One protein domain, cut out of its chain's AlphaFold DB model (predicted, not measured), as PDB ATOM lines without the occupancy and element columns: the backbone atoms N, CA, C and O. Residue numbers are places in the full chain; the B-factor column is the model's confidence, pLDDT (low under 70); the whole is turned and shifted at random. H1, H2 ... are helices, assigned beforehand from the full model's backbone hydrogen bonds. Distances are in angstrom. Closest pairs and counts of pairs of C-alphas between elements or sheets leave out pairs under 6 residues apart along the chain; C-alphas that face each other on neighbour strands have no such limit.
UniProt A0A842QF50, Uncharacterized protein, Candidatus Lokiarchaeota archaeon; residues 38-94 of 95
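Overview. This is residues 38 to 94 of the 95 residues of an uncharacterized protein of Candidatus Lokiarchaeota archaeon (UniProt A0A842QF50). Two helices meet at their ends as an L, the short foot H1 and the long arm H2, and the unnamed residues 38 to 48 run alongside H1 before the chain turns back into it. Residues 67 to 94, of which 67 to 92 belong to H2, stick out free and make most of the length. The printed part has 57 residues with two named helices, H1 then H2, and no named strand; its class is all helix. It is extended, with a radius of gyration of the C-alphas of 20.4 A and spans of 65 by 20 by 12 A.

Arrangement. H1, residues 49 to 60, is joined by a tight link of one residue, Arg 61, to H2, residues 62 to 92. The two are close but not clearly touching; their closest C-alphas, of Met 57 and Leu 65, are 7.3 A apart. Their lines stand about perpendicular, at 85 degrees. In H1 every O i to N i+4 pair is within hydrogen-bond range; in H2 26 of 27 are.

Along the chain. H1 begins at C-alpha 49 (39.295, 51.119, 1.890) and is 15.9 A long. H2 is 45.1 A long and ends at C-alpha 92 (36.532, -1.243, -7.005).

Size, cuts and confidence. The farthest C-alphas, of Asp 40 and Thr 94, are 65.6 A apart. The printed part has no cut. The model's pLDDT is under 70 at residues 38 to 41, 43 and 89 to 94.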
ATOM      1  N   ALA A  38      22.629  57.020  -7.523       50.56
ATOM      2  CA  ALA A  38      22.901  58.385  -7.067       50.56
ATOM      3  C   ALA A  38      24.347  58.454  -6.515       50.56
ATOM      4  O   ALA A  38      24.889  57.465  -6.029       50.56
ATOM      5  N   ASP A  39      25.027  59.592  -6.690       56.25
ATOM      6  CA  ASP A  39      26.421  59.846  -6.259       56.25
ATOM      7  C   ASP A  39      26.590  59.899  -4.720       56.25
ATOM      8  O   ASP A  39      27.598  60.374  -4.197       56.25
ATOM      9  N   ASP A  40      25.586  59.466  -3.967       60.47
ATOM     10  CA  ASP A  40      25.444  59.648  -2.527       60.47
ATOM     11  C   ASP A  40      26.096  58.540  -1.689       60.47
ATOM     12  O   ASP A  40      26.299  58.745  -0.492       60.47
ATOM     13  N   HIS A  41      26.472  57.397  -2.278       61.50
ATOM     14  CA  HIS A  41      27.108  56.265  -1.574       61.50
ATOM     15  C   HIS A  41      28.425  55.825  -2.238       61.50
ATOM     16  O   HIS A  41      28.613  54.665  -2.606       61.50
ATOM     17  N   LEU A  42      29.347  56.775  -2.416       70.50
ATOM     18  CA  LEU A  42      30.709  56.506  -2.883       70.50
ATOM     19  C   LEU A  42      31.619  56.140  -1.704       70.50
ATOM     20  O   LEU A  42      31.622  56.822  -0.684       70.50
ATOM     21  N   VAL A  43      32.431  55.095  -1.870       67.50
ATOM     22  CA  VAL A  43      33.471  54.730  -0.898       67.50
ATOM     23  C   VAL A  43      34.615  55.745  -0.967       67.50
ATOM     24  O   VAL A  43      35.214  55.951  -2.029       67.50
ATOM     25  N   GLU A  44      34.939  56.374   0.162       71.94
ATOM     26  CA  GLU A  44      36.002  57.374   0.240       71.94
ATOM     27  C   GLU A  44      37.390  56.706   0.193       71.94
ATOM     28  O   GLU A  44      37.779  55.950   1.079       71.94
ATOM     29  N   ILE A  45      38.183  57.004  -0.840       76.88
ATOM     30  CA  ILE A  45      39.512  56.389  -1.046       76.88
ATOM     31  C   ILE A  45      40.600  56.897  -0.083       76.88
ATOM     32  O   ILE A  45      41.736  56.426  -0.128       76.88
ATOM     33  N   THR A  46      40.281  57.894   0.742       79.50
ATOM     34  CA  THR A  46      41.177  58.492   1.746       79.50
ATOM     35  C   THR A  46      41.131  57.744   3.083       79.50
ATOM     36  O   THR A  46      42.043  57.903   3.896       79.50
ATOM     37  N   GLN A  47      40.101  56.921   3.301       77.38
ATOM     38  CA  GLN A  47      39.886  56.115   4.501       77.38
ATOM     39  C   GLN A  47      40.368  54.666   4.303       77.38
ATOM     40  O   GLN A  47      40.762  54.289   3.193       77.38
ATOM     41  N   PRO A  48      40.394  53.827   5.360       81.94
ATOM     42  CA  PRO A  48      40.690  52.403   5.231       81.94
ATOM     43  C   PRO A  48      39.716  51.702   4.268       81.94
ATOM     44  O   PRO A  48      38.648  51.231   4.649       81.94
ATOM     45  N   LEU A  49      40.128  51.586   3.003       84.19
ATOM     46  CA  LEU A  49      39.295  51.119   1.890       84.19
ATOM     47  C   LEU A  49      38.627  49.760   2.142       84.19
ATOM     48  O   LEU A  49      37.534  49.508   1.650       84.19
ATOM     49  N   GLY A  50      39.289  48.870   2.886       84.81
ATOM     50  CA  GLY A  50      38.756  47.542   3.188       84.81
ATOM     51  C   GLY A  50      37.537  47.566   4.112       84.81
ATOM     52  O   GLY A  50      36.611  46.788   3.901       84.81
ATOM     53  N   GLU A  51      37.529  48.452   5.108       84.44
ATOM     54  CA  GLU A  51      36.426  48.588   6.066       84.44
ATOM     55  C   GLU A  51      35.215  49.226   5.385       84.44
ATOM     56  O   GLU A  51      34.155  48.609   5.336       84.44
ATOM     57  N   GLU A  52      35.420  50.361   4.719       84.25
ATOM     58  CA  GLU A  52      34.384  51.062   3.949       84.25
ATOM     59  C   GLU A  52      33.766  50.186   2.849       84.25
ATOM     60  O   GLU A  52      32.549  50.123   2.683       84.25
ATOM     61  N   MET A  53      34.591  49.432   2.113       83.44
ATOM     62  CA  MET A  53      34.086  48.499   1.102       83.44
ATOM     63  C   MET A  53      33.293  47.350   1.735       83.44
ATOM     64  O   MET A  53      32.303  46.899   1.162       83.44
ATOM     65  N   SER A  54      33.710  46.861   2.905       85.44
ATOM     66  CA  SER A  54      32.979  45.823   3.635       85.44
ATOM     67  C   SER A  54      31.618  46.339   4.099       85.44
ATOM     68  O   SER A  54      30.607  45.680   3.856       85.44
ATOM     69  N   GLU A  55      31.567  47.522   4.710       85.31
ATOM     70  CA  GLU A  55      30.315  48.153   5.137       85.31
ATOM     71  C   GLU A  55      29.382  48.415   3.956       85.31
ATOM     72  O   GLU A  55      28.211  48.036   4.008       85.31
ATOM     73  N   PHE A  56      29.906  48.951   2.850       83.19
ATOM     74  CA  PHE A  56      29.143  49.144   1.621       83.19
ATOM     75  C   PHE A  56      28.574  47.822   1.087       83.19
ATOM     76  O   PHE A  56      27.380  47.710   0.800       83.19
ATOM     77  N   MET A  57      29.410  46.786   0.978       83.25
ATOM     78  CA  MET A  57      28.985  45.496   0.438       83.25
ATOM     79  C   MET A  57      27.964  44.800   1.341       83.25
ATOM     80  O   MET A  57      27.020  44.213   0.826       83.25
ATOM     81  N   TRP A  58      28.083  44.878   2.668       83.19
ATOM     82  CA  TRP A  58      27.091  44.301   3.583       83.19
ATOM     83  C   TRP A  58      25.811  45.137   3.701       83.19
ATOM     84  O   TRP A  58      24.726  44.566   3.821       83.19
ATOM     85  N   GLY A  59      25.914  46.465   3.640       80.31
ATOM     86  CA  GLY A  59      24.777  47.380   3.737       80.31
ATOM     87  C   GLY A  59      23.921  47.412   2.472       80.31
ATOM     88  O   GLY A  59      22.695  47.436   2.564       80.31
ATOM     89  N   PHE A  60      24.557  47.354   1.297       75.31
ATOM     90  CA  PHE A  60      23.893  47.597   0.012       75.31
ATOM     91  C   PHE A  60      23.949  46.420  -0.968       75.31
ATOM     92  O   PHE A  60      23.116  46.343  -1.867       75.31
ATOM     93  N   ARG A  61      24.899  45.485  -0.816       76.31
ATOM     94  CA  ARG A  61      25.105  44.350  -1.743       76.31
ATOM     95  C   ARG A  61      25.247  42.997  -1.035       76.31
ATOM     96  O   ARG A  61      25.950  42.101  -1.505       76.31
ATOM     97  N   SER A  62      24.569  42.817   0.098       77.44
ATOM     98  CA  SER A  62      24.691  41.599   0.916       77.44
ATOM     99  C   SER A  62      24.223  40.337   0.187       77.44
ATOM    100  O   SER A  62      24.795  39.264   0.381       77.44
ATOM    101  N   ILE A  63      23.233  40.458  -0.701       76.75
ATOM    102  CA  ILE A  63      22.753  39.348  -1.536       76.75
ATOM    103  C   ILE A  63      23.858  38.861  -2.484       76.75
ATOM    104  O   ILE A  63      24.016  37.654  -2.669       76.75
ATOM    105  N   ASP A  64      24.682  39.767  -3.010       78.69
ATOM    106  CA  ASP A  64      25.783  39.422  -3.911       78.69
ATOM    107  C   ASP A  64      26.890  38.677  -3.164       78.69
ATOM    108  O   ASP A  64      27.438  37.705  -3.685       78.69
ATOM    109  N   LEU A  65      27.182  39.084  -1.922       82.31
ATOM    110  CA  LEU A  65      28.113  38.373  -1.041       82.31
ATOM    111  C   LEU A  65      27.618  36.956  -0.725       82.31
ATOM    112  O   LEU A  65      28.387  35.998  -0.817       82.31
ATOM    113  N   LEU A  66      26.331  36.802  -0.396       80.88
ATOM    114  CA  LEU A  66      25.724  35.494  -0.134       80.88
ATOM    115  C   LEU A  66      25.735  34.605  -1.383       80.88
ATOM    116  O   LEU A  66      26.068  33.421  -1.294       80.88
ATOM    117  N   GLY A  67      25.433  35.176  -2.551       79.56
ATOM    118  CA  GLY A  67      25.515  34.484  -3.835       79.56
ATOM    119  C   GLY A  67      26.933  33.998  -4.137       79.56
ATOM    120  O   GLY A  67      27.127  32.825  -4.460       79.56
ATOM    121  N   GLN A  68      27.941  34.858  -3.966       83.44
ATOM    122  CA  GLN A  68      29.349  34.485  -4.143       83.44
ATOM    123  C   GLN A  68      29.777  33.378  -3.172       83.44
ATOM    124  O   GLN A  68      30.384  32.391  -3.595       83.44
ATOM    125  N   ALA A  69      29.417  33.488  -1.890       86.19
ATOM    126  CA  ALA A  69      29.720  32.470  -0.886       86.19
ATOM    127  C   ALA A  69      29.084  31.114  -1.235       86.19
ATOM    128  O   ALA A  69      29.738  30.074  -1.132       86.19
ATOM    129  N   PHE A  70      27.836  31.114  -1.710       82.88
ATOM    130  CA  PHE A  70      27.140  29.902  -2.138       82.88
ATOM    131  C   PHE A  70      27.816  29.227  -3.337       82.88
ATOM    132  O   PHE A  70      27.984  28.003  -3.348       82.88
ATOM    133  N   VAL A  71      28.242  30.009  -4.333       84.06
ATOM    134  CA  VAL A  71      28.973  29.495  -5.503       84.06
ATOM    135  C   VAL A  71      30.310  28.879  -5.087       84.06
ATOM    136  O   VAL A  71      30.630  27.767  -5.517       84.06
ATOM    137  N   LEU A  72      31.071  29.550  -4.214       89.00
ATOM    138  CA  LEU A  72      32.340  29.027  -3.692       89.00
ATOM    139  C   LEU A  72      32.138  27.716  -2.928       89.00
ATOM    140  O   LEU A  72      32.838  26.736  -3.185       89.00
ATOM    141  N   PHE A  73      31.142  27.672  -2.042       87.25
ATOM    142  CA  PHE A  73      30.808  26.472  -1.281       87.25
ATOM    143  C   PHE A  73      30.414  25.308  -2.197       87.25
ATOM    144  O   PHE A  73      30.939  24.204  -2.060       87.25
ATOM    145  N   SER A  74      29.540  25.562  -3.172       84.06
ATOM    146  CA  SER A  74      29.081  24.544  -4.123       84.06
ATOM    147  C   SER A  74      30.231  24.003  -4.973       84.06
ATOM    148  O   SER A  74      30.311  22.801  -5.219       84.06
ATOM    149  N   THR A  75      31.163  24.869  -5.373       91.25
ATOM    150  CA  THR A  75      32.352  24.479  -6.142       91.25
ATOM    151  C   THR A  75      33.292  23.605  -5.312       91.25
ATOM    152  O   THR A  75      33.769  22.577  -5.797       91.25
ATOM    153  N   ALA A  76      33.525  23.966  -4.048       92.25
ATOM    154  CA  ALA A  76      34.351  23.182  -3.134       92.25
ATOM    155  C   ALA A  76      33.726  21.806  -2.851       92.25
ATOM    156  O   ALA A  76      34.400  20.783  -2.975       92.25
ATOM    157  N   ALA A  77      32.424  21.768  -2.549       87.38
ATOM    158  CA  ALA A  77      31.687  20.528  -2.326       87.38
ATOM    159  C   ALA A  77      31.679  19.632  -3.575       87.38
ATOM    160  O   ALA A  77      31.904  18.428  -3.468       87.38
ATOM    161  N   GLY A  78      31.481  20.215  -4.762       86.44
ATOM    162  CA  GLY A  78      31.544  19.496  -6.035       86.44
ATOM    163  C   GLY A  78      32.926  18.902  -6.303       86.44
ATOM    164  O   GLY A  78      33.032  17.729  -6.650       86.44
ATOM    165  N   SER A  79      33.987  19.678  -6.072       91.81
ATOM    166  CA  SER A  79      35.374  19.210  -6.211       91.81
ATOM    167  C   SER A  79      35.669  18.033  -5.278       91.81
ATOM    168  O   SER A  79      36.251  17.036  -5.702       91.81
ATOM    169  N   LEU A  80      35.213  18.113  -4.025       87.81
ATOM    170  CA  LEU A  80      35.376  17.037  -3.052       87.81
ATOM    171  C   LEU A  80      34.587  15.781  -3.445       87.81
ATOM    172  O   LEU A  80      35.108  14.675  -3.348       87.81
ATOM    173  N   ALA A  81      33.354  15.944  -3.925       85.50
ATOM    174  CA  ALA A  81      32.532  14.828  -4.380       85.50
ATOM    175  C   ALA A  81      33.156  14.100  -5.582       85.50
ATOM    176  O   ALA A  81      33.099  12.873  -5.644       85.50
ATOM    177  N   VAL A  82      33.777  14.837  -6.512       86.56
ATOM    178  CA  VAL A  82      34.536  14.243  -7.624       86.56
ATOM    179  C   VAL A  82      35.730  13.453  -7.097       86.56
ATOM    180  O   VAL A  82      35.920  12.318  -7.517       86.56
ATOM    181  N   LEU A  83      36.498  14.016  -6.160       89.06
ATOM    182  CA  LEU A  83      37.678  13.352  -5.603       89.06
ATOM    183  C   LEU A  83      37.317  12.035  -4.898       89.06
ATOM    184  O   LEU A  83      37.901  11.002  -5.205       89.06
ATOM    185  N   ILE A  84      36.306  12.059  -4.026       83.94
ATOM    186  CA  ILE A  84      35.812  10.859  -3.329       83.94
ATOM    187  C   ILE A  84      35.259   9.837  -4.333       83.94
ATOM    188  O   ILE A  84      35.462   8.634  -4.191       83.94
ATOM    189  N   GLY A  85      34.561  10.310  -5.371       79.75
ATOM    190  CA  GLY A  85      34.044   9.448  -6.429       79.75
ATOM    191  C   GLY A  85      35.143   8.729  -7.216       79.75
ATOM    192  O   GLY A  85      34.941   7.578  -7.588       79.75
ATOM    193  N   ILE A  86      36.288   9.380  -7.446       76.00
ATOM    194  CA  ILE A  86      37.459   8.775  -8.102       76.00
ATOM    195  C   ILE A  86      38.088   7.706  -7.199       76.00
ATOM    196  O   ILE A  86      38.329   6.597  -7.666       76.00
ATOM    197  N   GLU A  87      38.282   8.001  -5.912       74.19
ATOM    198  CA  GLU A  87      38.873   7.065  -4.940       74.19
ATOM    199  C   GLU A  87      38.060   5.762  -4.832       74.19
ATOM    200  O   GLU A  87      38.609   4.666  -4.915       74.19
ATOM    201  N   HIS A  88      36.728   5.859  -4.777       70.12
ATOM    202  CA  HIS A  88      35.849   4.683  -4.777       70.12
ATOM    203  C   HIS A  88      35.870   3.869  -6.084       70.12
ATOM    204  O   HIS A  88      35.490   2.698  -6.071       70.12
ATOM    205  N   MET A  89      36.261   4.459  -7.220       68.44
ATOM    206  CA  MET A  89      36.412   3.713  -8.477       68.44
ATOM    207  C   MET A  89      37.732   2.936  -8.520       68.44
ATOM    208  O   MET A  89      37.732   1.808  -9.006       68.44
ATOM    209  N   GLU A  90      38.823   3.490  -7.980       68.62
ATOM    210  CA  GLU A  90      40.120   2.798  -7.905       68.62
ATOM    211  C   GLU A  90      40.084   1.590  -6.949       68.62
ATOM    212  O   GLU A  90      40.633   0.530  -7.262       68.62
ATOM    213  N   GLU A  91      39.383   1.697  -5.815       64.25
ATOM    214  CA  GLU A  91      39.203   0.572  -4.881       64.25
ATOM    215  C   GLU A  91      38.347  -0.563  -5.473       64.25
ATOM    216  O   GLU A  91      38.584  -1.734  -5.193       64.25
ATOM    217  N   GLY A  92      37.383  -0.246  -6.345       58.94
ATOM    218  CA  GLY A  92      36.532  -1.243  -7.005       58.94
ATOM    219  C   GLY A  92      37.175  -1.980  -8.189       58.94
ATOM    220  O   GLY A  92      36.633  -2.993  -8.621       58.94
ATOM    221  N   GLU A  93      38.297  -1.489  -8.731       55.81
ATOM    222  CA  GLU A  93      39.082  -2.171  -9.779       55.81
ATOM    223  C   GLU A  93      40.192  -3.077  -9.213       55.81
ATOM    224  O   GLU A  93      40.820  -3.825  -9.968       55.81
ATOM    225  N   THR A  94      40.448  -3.022  -7.902       55.91
ATOM    226  CA  THR A  94      41.501  -3.804  -7.229       55.91
ATOM    227  C   THR A  94      40.994  -5.037  -6.462       55.91
ATOM    228  O   THR A  94      41.826  -5.832  -6.015       55.91
TER     229      THR A  94